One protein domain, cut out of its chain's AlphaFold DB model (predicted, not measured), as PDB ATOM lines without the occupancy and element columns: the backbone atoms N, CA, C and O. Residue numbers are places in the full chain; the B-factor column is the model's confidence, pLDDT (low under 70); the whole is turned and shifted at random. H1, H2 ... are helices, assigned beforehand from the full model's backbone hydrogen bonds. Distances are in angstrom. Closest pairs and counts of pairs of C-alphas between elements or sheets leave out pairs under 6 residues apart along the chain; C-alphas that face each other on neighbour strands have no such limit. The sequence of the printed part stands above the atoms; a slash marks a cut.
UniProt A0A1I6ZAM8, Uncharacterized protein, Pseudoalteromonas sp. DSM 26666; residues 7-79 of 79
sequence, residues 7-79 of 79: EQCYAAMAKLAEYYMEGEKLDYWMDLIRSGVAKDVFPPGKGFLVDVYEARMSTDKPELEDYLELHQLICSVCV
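What this domain is: This is residues 7 to 79 of the 79 residues of an uncharacterized protein of Pseudoalteromonas sp. DSM 26666 (UniProt A0A1I6ZAM8). H1 runs through the middle of a four-helix domain, with H2 beside it and H3 and H4 completing a three-helix bundle, H1, H3 and H4 packed together lengthwise. The printed part has 73 residues with four named helices, H1 to H4 in chain order, and no named strand: all helix. It is compact and rounded, radius of gyration of the C-alphas 11.4 A, spanning 35 by 26 by 17 A.

Where its parts are: H1, residues 7 to 20, begins at C-alpha (259.515, 276.122, 251.288) and is 20.1 A long. H2 is residues 23 to 38, 22.7 A; H3, 45 to 58, 20.1 A; H4, 67 to 78, 16.0 A, ends at C-alpha (263.577, 270.173, 259.861).

How they stand to each other: H1, the hub, touches H2 in a hairpin, opposite ways at a shallow tilt of 10 degrees; their closest C-alphas, Tyr 10 and Ile 33, are 6.0 A apart. H1 touches H4 at a steep tilt of 42 degrees, opposite ways, closest C-alphas Cys 9 and Ile 74, 5.1 A. H1 touches H3 the same way at 20 degrees, a shallow tilt, closest C-alphas Tyr 20 and Ala 55, 5.6 A. H3 and H4, a hairpin, touch through residues 45 to 49 of H3 alone, closest C-alphas Gly 45 and Cys 78, 4.8 A. H2 and H4 are apart. In H1, H2, H3 and H4 every O i to N i+4 pair is within hydrogen-bond range.

The domain as a whole: The C-alphas farthest apart, Lys 39 and Asp 60, are 35.0 A apart. The printed part has no cut and no long link; no printed residue is under 70 in pLDDT.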
ATOM      1  N   GLU A   7     260.736 275.339 251.519       92.88
ATOM      2  CA  GLU A   7     259.515 276.122 251.288       92.88
ATOM      3  C   GLU A   7     258.262 275.368 251.755       92.88
ATOM      4  O   GLU A   7     257.408 275.939 252.431       92.88
ATOM      5  N   GLN A   8     258.189 274.061 251.488       95.06
ATOM      6  CA  GLN A   8     257.107 273.215 251.993       95.06
ATOM      7  C   GLN A   8     257.130 273.090 253.527       95.06
ATOM      8  O   GLN A   8     256.061 273.100 254.132       95.06
ATOM      9  N   CYS A   9     258.310 273.015 254.168       95.69
ATOM     10  CA  CYS A   9     258.418 273.026 255.639       95.69
ATOM     11  C   CYS A   9     257.885 274.356 256.200       95.69
ATOM     12  O   CYS A   9     257.028 274.334 257.080       95.69
ATOM     13  N   TYR A  10     258.281 275.505 255.641       97.12
ATOM     14  CA  TYR A  10     257.755 276.810 256.066       97.12
ATOM     15  C   TYR A  10     256.247 276.966 255.836       97.12
ATOM     16  O   TYR A  10     255.564 277.514 256.701       97.12
ATOM     17  N   ALA A  11     255.708 276.463 254.724       96.94
ATOM     18  CA  ALA A  11     254.268 276.478 254.470       96.94
ATOM     19  C   ALA A  11     253.496 275.629 255.497       96.94
ATOM     20  O   ALA A  11     252.461 276.061 256.005       96.94
ATOM     21  N   ALA A  12     254.021 274.452 255.854       97.56
ATOM     22  CA  ALA A  12     253.435 273.616 256.897       97.56
ATOM     23  C   ALA A  12     253.511 274.282 258.280       97.56
ATOM     24  O   ALA A  12     252.534 274.255 259.030       97.56
ATOM     25  N   MET A  13     254.638 274.931 258.599       98.00
ATOM     26  CA  MET A  13     254.785 275.712 259.828       98.00
ATOM     27  C   MET A  13     253.767 276.855 259.886       98.00
ATOM     28  O   MET A  13     253.090 277.007 260.897       98.00
ATOM     29  N   ALA A  14     253.597 277.620 258.804       98.06
ATOM     30  CA  ALA A  14     252.633 278.720 258.761       98.06
ATOM     31  C   ALA A  14     251.211 278.227 259.049       98.06
ATOM     32  O   ALA A  14     250.539 278.771 259.919       98.06
ATOM     33  N   LYS A  15     250.791 277.132 258.404       98.31
ATOM     34  CA  LYS A  15     249.450 276.570 258.600       98.31
ATOM     35  C   LYS A  15     249.198 276.124 260.044       98.31
ATOM     36  O   LYS A  15     248.129 276.387 260.591       98.31
ATOM     37  N   LEU A  16     250.172 275.467 260.679       98.06
ATOM     38  CA  LEU A  16     250.047 275.061 262.083       98.06
ATOM     39  C   LEU A  16     250.063 276.263 263.037       98.06
ATOM     40  O   LEU A  16     249.305 276.263 264.008       98.06
ATOM     41  N   ALA A  17     250.886 277.280 262.758       97.88
ATOM     42  CA  ALA A  17     250.938 278.510 263.542       97.88
ATOM     43  C   ALA A  17     249.600 279.253 263.476       97.88
ATOM     44  O   ALA A  17     248.993 279.497 264.511       97.88
ATOM     45  N   GLU A  18     249.104 279.535 262.271       98.06
ATOM     46  CA  GLU A  18     247.846 280.254 262.036       98.06
ATOM     47  C   GLU A  18     246.635 279.545 262.655       98.06
ATOM     48  O   GLU A  18     245.700 280.200 263.113       98.06
ATOM     49  N   TYR A  19     246.640 278.209 262.687       98.19
ATOM     50  CA  TYR A  19     245.535 277.451 263.261       98.19
ATOM     51  C   TYR A  19     245.576 277.407 264.794       98.19
ATOM     52  O   TYR A  19     244.555 277.653 265.443       98.19
ATOM     53  N   TYR A  20     246.728 277.081 265.388       97.75
ATOM     54  CA  TYR A  20     246.824 276.805 266.826       97.75
ATOM     55  C   TYR A  20     247.284 277.991 267.671       97.75
ATOM     56  O   TYR A  20     246.873 278.089 268.823       97.75
ATOM     57  N   MET A  21     248.126 278.874 267.136       97.44
ATOM     58  CA  MET A  21     248.740 279.965 267.894       97.44
ATOM     59  C   MET A  21     247.959 281.266 267.753       97.44
ATOM     60  O   MET A  21     247.276 281.504 266.761       97.44
ATOM     61  N   GLU A  22     248.094 282.133 268.754       95.94
ATOM     62  CA  GLU A  22     247.428 283.433 268.812       95.94
ATOM     63  C   GLU A  22     248.354 284.477 269.461       95.94
ATOM     64  O   GLU A  22     249.321 284.131 270.151       95.94
ATOM     65  N   GLY A  23     248.066 285.761 269.229       96.56
ATOM     66  CA  GLY A  23     248.789 286.888 269.826       96.56
ATOM     67  C   GLY A  23     250.289 286.902 269.515       96.56
ATOM     68  O   GLY A  23     250.717 286.516 268.429       96.56
ATOM     69  N   GLU A  24     251.094 287.307 270.499       96.56
ATOM     70  CA  GLU A  24     252.545 287.499 270.339       96.56
ATOM     71  C   GLU A  24     253.276 286.238 269.852       96.56
ATOM     72  O   GLU A  24     254.255 286.336 269.112       96.56
ATOM     73  N   LYS A  25     252.799 285.044 270.237       95.56
ATOM     74  CA  LYS A  25     253.404 283.774 269.810       95.56
ATOM     75  C   LYS A  25     253.160 283.520 268.319       95.56
ATOM     76  O   LYS A  25     254.081 283.089 267.629       95.56
ATOM     77  N   LEU A  26     251.961 283.827 267.812       98.00
ATOM     78  CA  LEU A  26     251.671 283.766 266.377       98.00
ATOM     79  C   LEU A  26     252.523 284.780 265.607       98.00
ATOM     80  O   LEU A  26     253.185 284.404 264.641       98.00
ATOM     81  N   ASP A  27     252.552 286.034 266.059       98.19
ATOM     82  CA  ASP A  27     253.293 287.110 265.391       98.19
ATOM     83  C   ASP A  27     254.791 286.782 265.286       98.19
ATOM     84  O   ASP A  27     255.374 286.856 264.202       98.19
ATOM     85  N   TYR A  28     255.393 286.311 266.384       97.50
ATOM     86  CA  TYR A  28     256.789 285.871 266.420       97.50
ATOM     87  C   TYR A  28     257.091 284.775 265.390       97.50
ATOM     88  O   TYR A  28     258.059 284.875 264.629       97.50
ATOM     89  N   TRP A  29     256.268 283.724 265.347       97.75
ATOM     90  CA  TRP A  29     256.493 282.611 264.428       97.75
ATOM     91  C   TRP A  29     256.259 283.007 262.973       97.75
ATOM     92  O   TRP A  29     257.039 282.606 262.109       97.75
ATOM     93  N   MET A  30     255.258 283.841 262.693       98.25
ATOM     94  CA  MET A  30     255.010 284.338 261.340       98.25
ATOM     95  C   MET A  30     256.148 285.230 260.837       98.25
ATOM     96  O   MET A  30     256.547 285.100 259.677       98.25
ATOM     97  N   ASP A  31     256.730 286.073 261.689       97.69
ATOM     98  CA  ASP A  31     257.900 286.881 261.332       97.69
ATOM     99  C   ASP A  31     259.137 286.016 261.061       97.69
ATOM    100  O   ASP A  31     259.842 286.225 260.065       97.69
ATOM    101  N   LEU A  32     259.380 284.993 261.889       96.38
ATOM    102  CA  LEU A  32     260.453 284.026 261.655       96.38
ATOM    103  C   LEU A  32     260.271 283.260 260.348       96.38
ATOM    104  O   LEU A  32     261.231 283.126 259.592       96.38
ATOM    105  N   ILE A  33     259.059 282.783 260.063       96.62
ATOM    106  CA  ILE A  33     258.739 282.054 258.832       96.62
ATOM    107  C   ILE A  33     258.982 282.951 257.615       96.62
ATOM    108  O   ILE A  33     259.705 282.563 256.698       96.62
ATOM    109  N   ARG A  34     258.457 284.182 257.621       96.50
ATOM    110  CA  ARG A  34     258.643 285.144 256.519       96.50
ATOM    111  C   ARG A  34     260.114 285.486 256.302       96.50
ATOM    112  O   ARG A  34     260.586 285.460 255.166       96.50
ATOM    113  N   SER A  35     260.854 285.769 257.376       95.62
ATOM    114  CA  SER A  35     262.300 286.008 257.297       95.62
ATOM    115  C   SER A  35     263.046 284.768 256.803       95.62
ATOM    116  O   SER A  35     264.035 284.904 256.087       95.62
ATOM    117  N   GLY A  36     262.614 283.578 257.215       94.19
ATOM    118  CA  GLY A  36     263.208 282.299 256.853       94.19
ATOM    119  C   GLY A  36     263.114 282.018 255.357       94.19
ATOM    120  O   GLY A  36     264.130 281.758 254.714       94.19
ATOM    121  N   VAL A  37     261.910 282.179 254.800       94.19
ATOM    122  CA  VAL A  37     261.636 282.080 253.359       94.19
ATOM    123  C   VAL A  37     262.438 283.121 252.576       94.19
ATOM    124  O   VAL A  37     263.115 282.778 251.613       94.19
ATOM    125  N   ALA A  38     262.421 284.388 253.005       94.69
ATOM    126  CA  ALA A  38     263.100 285.470 252.286       94.69
ATOM    127  C   ALA A  38     264.630 285.317 252.243       94.69
ATOM    128  O   ALA A  38     265.272 285.794 251.308       94.69
ATOM    129  N   LYS A  39     265.219 284.688 253.265       94.00
ATOM    130  CA  LYS A  39     266.670 284.474 253.377       94.00
ATOM    131  C   LYS A  39     267.121 283.100 252.879       94.00
ATOM    132  O   LYS A  39     268.318 282.839 252.929       94.00
ATOM    133  N   ASP A  40     266.191 282.250 252.443       91.56
ATOM    134  CA  ASP A  40     266.442 280.856 252.057       91.56
ATOM    135  C   ASP A  40     267.256 280.084 253.117       91.56
ATOM    136  O   ASP A  40     268.254 279.422 252.834       91.56
ATOM    137  N   VAL A  41     266.863 280.226 254.387       91.94
ATOM    138  CA  VAL A  41     267.532 279.552 255.512       91.94
ATOM    139  C   VAL A  41     266.741 278.345 255.992       91.94
ATOM    140  O   VAL A  41     265.514 278.302 255.909       91.94
ATOM    141  N   PHE A  42     267.458 277.368 256.545       89.56
ATOM    142  CA  PHE A  42     266.870 276.137 257.057       89.56
ATOM    143  C   PHE A  42     265.868 276.405 258.206       89.56
ATOM    144  O   PHE A  42     266.190 277.198 259.098       89.56
ATOM    145  N   PRO A  43     264.679 275.768 258.226       88.69
ATOM    146  CA  PRO A  43     263.631 276.113 259.184       88.69
ATOM    147  C   PRO A  43     263.907 275.608 260.608       88.69
ATOM    148  O   PRO A  43     264.405 274.495 260.800       88.69
ATOM    149  N   PRO A  44     263.520 276.375 261.641       87.44
ATOM    150  CA  PRO A  44     263.664 275.977 263.041       87.44
ATOM    151  C   PRO A  44     262.544 275.013 263.494       87.44
ATOM    152  O   PRO A  44     261.642 275.393 264.239       87.44
ATOM    153  N   GLY A  45     262.604 273.745 263.072       86.56
ATOM    154  CA  GLY A  45     261.522 272.767 263.277       86.56
ATOM    155  C   GLY A  45     261.250 272.367 264.735       86.56
ATOM    156  O   GLY A  45     260.103 272.360 265.174       86.56
ATOM    157  N   LYS A  46     262.287 272.055 265.529       90.44
ATOM    158  CA  LYS A  46     262.098 271.491 266.884       90.44
ATOM    159  C   LYS A  46     261.419 272.452 267.868       90.44
ATOM    160  O   LYS A  46     260.504 272.041 268.573       90.44
ATOM    161  N   GLY A  47     261.876 273.705 267.936       93.75
ATOM    162  CA  GLY A  47     261.285 274.712 268.829       93.75
ATOM    163  C   GLY A  47     259.847 275.041 268.434       93.75
ATOM    164  O   GLY A  47     258.966 275.097 269.286       93.75
ATOM    165  N   PHE A  48     259.601 275.137 267.128       96.75
ATOM    166  CA  PHE A  48     258.274 275.360 266.573       96.75
ATOM    167  C   PHE A  48     257.273 274.267 266.962       96.75
ATOM    168  O   PHE A  48     256.181 274.572 267.432       96.75
ATOM    169  N   LEU A  49     257.643 272.990 266.813       96.69
ATOM    170  CA  LEU A  49     256.745 271.876 267.131       96.69
ATOM    171  C   LEU A  49     256.379 271.806 268.621       96.69
ATOM    172  O   LEU A  49     255.262 271.410 268.946       96.69
ATOM    173  N   VAL A  50     257.284 272.214 269.519       96.19
ATOM    174  CA  VAL A  50     256.973 272.333 270.954       96.19
ATOM    175  C   VAL A  50     255.901 273.397 271.174       96.19
ATOM    176  O   VAL A  50     254.890 273.115 271.812       96.19
ATOM    177  N   ASP A  51     256.066 274.579 270.580       97.19
ATOM    178  CA  ASP A  51     255.094 275.665 270.715       97.19
ATOM    179  C   ASP A  51     253.732 275.323 270.095       97.19
ATOM    180  O   ASP A  51     252.699 275.664 270.672       97.19
ATOM    181  N   VAL A  52     253.707 274.626 268.949       97.00
ATOM    182  CA  VAL A  52     252.464 274.116 268.342       97.00
ATOM    183  C   VAL A  52     251.779 273.133 269.280       97.00
ATOM    184  O   VAL A  52     250.568 273.215 269.467       97.00
ATOM    185  N   TYR A  53     252.532 272.196 269.861       96.06
ATOM    186  CA  TYR A  53     251.982 271.204 270.777       96.06
ATOM    187  C   TYR A  53     251.355 271.870 272.004       96.06
ATOM    188  O   TYR A  53     250.208 271.574 272.334       96.06
ATOM    189  N   GLU A  54     252.064 272.802 272.641       97.12
ATOM    190  CA  GLU A  54     251.538 273.566 273.776       97.12
ATOM    191  C   GLU A  54     250.257 274.320 273.404       97.12
ATOM    192  O   GLU A  54     249.251 274.209 274.109       97.12
ATOM    193  N   ALA A  55     250.263 275.023 272.268       96.56
ATOM    194  CA  ALA A  55     249.106 275.770 271.785       96.56
ATOM    195  C   ALA A  55     247.905 274.845 271.513       96.56
ATOM    196  O   ALA A  55     246.806 275.099 272.009       96.56
ATOM    197  N   ARG A  56     248.130 273.716 270.824       96.00
ATOM    198  CA  ARG A  56     247.124 272.677 270.539       96.00
ATOM    199  C   ARG A  56     246.521 272.077 271.807       96.00
ATOM    200  O   ARG A  56     245.329 271.807 271.828       96.00
ATOM    201  N   MET A  57     247.317 271.873 272.855       95.94
ATOM    202  CA  MET A  57     246.832 271.342 274.137       95.94
ATOM    203  C   MET A  57     246.057 272.373 274.969       95.94
ATOM    204  O   MET A  57     245.339 271.991 275.889       95.94
ATOM    205  N   SER A  58     246.220 273.664 274.672       94.69
ATOM    206  CA  SER A  58     245.608 274.772 275.417       94.69
ATOM    207  C   SER A  58     244.324 275.329 274.793       94.69
ATOM    208  O   SER A  58     243.709 276.224 275.369       94.69
ATOM    209  N   THR A  59     243.927 274.834 273.620       93.44
ATOM    210  CA  THR A  59     242.793 275.353 272.849       93.44
ATOM    211  C   THR A  59     241.645 274.346 272.784       93.44
ATOM    212  O   THR A  59     241.876 273.142 272.760       93.44
ATOM    213  N   ASP A  60     240.410 274.842 272.679       95.00
ATOM    214  CA  ASP A  60     239.214 274.019 272.433       95.00
ATOM    215  C   ASP A  60     238.962 273.773 270.929       95.00
ATOM    216  O   ASP A  60     237.945 273.188 270.542       95.00
ATOM    217  N   LYS A  61     239.861 274.247 270.052       94.50
ATOM    218  CA  LYS A  61     239.763 274.028 268.603       94.50
ATOM    219  C   LYS A  61     239.784 272.524 268.293       94.50
ATOM    220  O   LYS A  61     240.575 271.789 268.890       94.50
ATOM    221  N   PRO A  62     238.978 272.052 267.323       95.44
ATOM    222  CA  PRO A  62     239.080 270.675 266.869       95.44
ATOM    223  C   PRO A  62     240.473 270.407 266.291       95.44
ATOM    224  O   PRO A  62     241.189 271.324 265.876       95.44
ATOM    225  N   GLU A  63     240.858 269.135 266.246       93.00
ATOM    226  CA  GLU A  63     242.086 268.740 265.568       93.00
ATOM    227  C   GLU A  63     242.029 269.136 264.087       93.00
ATOM    228  O   GLU A  63     241.019 268.932 263.414       93.00
ATOM    229  N   LEU A  64     243.114 269.737 263.597       96.00
ATOM    230  CA  LEU A  64     243.249 270.088 262.194       96.00
ATOM    231  C   LEU A  64     243.353 268.795 261.374       96.00
ATOM    232  O   LEU A  64     244.187 267.944 261.678       96.00
ATOM    233  N   GLU A  65     242.522 268.659 260.340       95.81
ATOM    234  CA  GLU A  65     242.362 267.415 259.569       95.81
ATOM    235  C   GLU A  65     243.692 266.849 259.046       95.81
ATOM    236  O   GLU A  65     243.934 265.647 259.120       95.81
ATOM    237  N   ASP A  66     244.589 267.719 258.584       96.31
ATOM    238  CA  ASP A  66     245.896 267.352 258.049       96.31
ATOM    239  C   ASP A  66     247.051 267.528 259.051       96.31
ATOM    240  O   ASP A  66     248.218 267.517 258.661       96.31
ATOM    241  N   TYR A  67     246.765 267.640 260.356       96.50
ATOM    242  CA  TYR A  67     247.783 267.840 261.398       96.50
ATOM    243  C   TYR A  67     248.939 266.835 261.305       96.50
ATOM    244  O   TYR A  67     250.106 267.228 261.337       96.50
ATOM    245  N   LEU A  68     248.628 265.541 261.172       96.19
ATOM    246  CA  LEU A  68     249.646 264.490 261.122       96.19
ATOM    247  C   LEU A  68     250.544 264.623 259.886       96.19
ATOM    248  O   LEU A  68     251.754 264.434 259.993       96.19
ATOM    249  N   GLU A  69     249.965 264.972 258.737       96.62
ATOM    250  CA  GLU A  69     250.702 265.176 257.490       96.62
ATOM    251  C   GLU A  69     251.641 266.384 257.607       96.62
ATOM    252  O   GLU A  69     252.835 266.272 257.326       96.62
ATOM    253  N   LEU A  70     251.136 267.513 258.113       97.00
ATOM    254  CA  LEU A  70     251.922 268.730 258.327       97.00
ATOM    255  C   LEU A  70     253.059 268.498 259.330       97.00
ATOM    256  O   LEU A  70     254.202 268.885 259.079       97.00
ATOM    257  N   HIS A  71     252.774 267.821 260.443       96.06
ATOM    258  CA  HIS A  71     253.773 267.478 261.450       96.06
ATOM    259  C   HIS A  71     254.869 266.574 260.865       96.06
ATOM    260  O   HIS A  71     256.057 266.830 261.059       96.06
ATOM    261  N   GLN A  72     254.498 265.524 260.127       95.25
ATOM    262  CA  GLN A  72     255.461 264.623 259.482       95.25
ATOM    263  C   GLN A  72     256.306 265.330 258.423       95.25
ATOM    264  O   GLN A  72     257.496 265.030 258.301       95.25
ATOM    265  N   LEU A  73     255.726 266.279 257.686       95.12
ATOM    266  CA  LEU A  73     256.453 267.097 256.724       95.12
ATOM    267  C   LEU A  73     257.534 267.920 257.430       95.12
ATOM    268  O   LEU A  73     258.699 267.848 257.038       95.12
ATOM    269  N   ILE A  74     257.177 268.631 258.504       95.69
ATOM    270  CA  ILE A  74     258.132 269.426 259.290       95.69
ATOM    271  C   ILE A  74     259.228 268.528 259.865       95.69
ATOM    272  O   ILE A  74     260.406 268.858 259.742       95.69
ATOM    273  N   CYS A  75     258.874 267.370 260.428       94.31
ATOM    274  CA  CYS A  75     259.865 266.419 260.928       94.31
ATOM    275  C   CYS A  75     260.810 265.922 259.832       94.31
ATOM    276  O   CYS A  75     262.001 265.822 260.063       94.31
ATOM    277  N   SER A  76     260.303 265.639 258.632       93.19
ATOM    278  CA  SER A  76     261.117 265.083 257.543       93.19
ATOM    279  C   SER A  76     262.138 266.068 256.976       93.19
ATOM    280  O   SER A  76     263.119 265.643 256.369       93.19
ATOM    281  N   VAL A  77     261.886 267.372 257.110       90.00
ATOM    282  CA  VAL A  77     262.781 268.416 256.597       90.00
ATOM    283  C   VAL A  77     263.663 268.979 257.702       90.00
ATOM    284  O   VAL A  77     264.827 269.249 257.447       90.00
ATOM    285  N   CYS A  78     263.106 269.181 258.898       83.75
ATOM    286  CA  CYS A  78     263.577 270.173 259.861       83.75
ATOM    287  C   CYS A  78     263.879 269.588 261.268       83.75
ATOM    288  O   CYS A  78     264.174 270.364 262.183       83.75
ATOM    289  N   VAL A  79     263.795 268.256 261.463       78.06
ATOM    290  CA  VAL A  79     264.044 267.537 262.741       78.06
ATOM    291  C   VAL A  79     264.919 266.306 262.520       78.06
ATOM    292  O   VAL A  79     265.871 266.143 263.316       78.06
TER     293      VAL A  79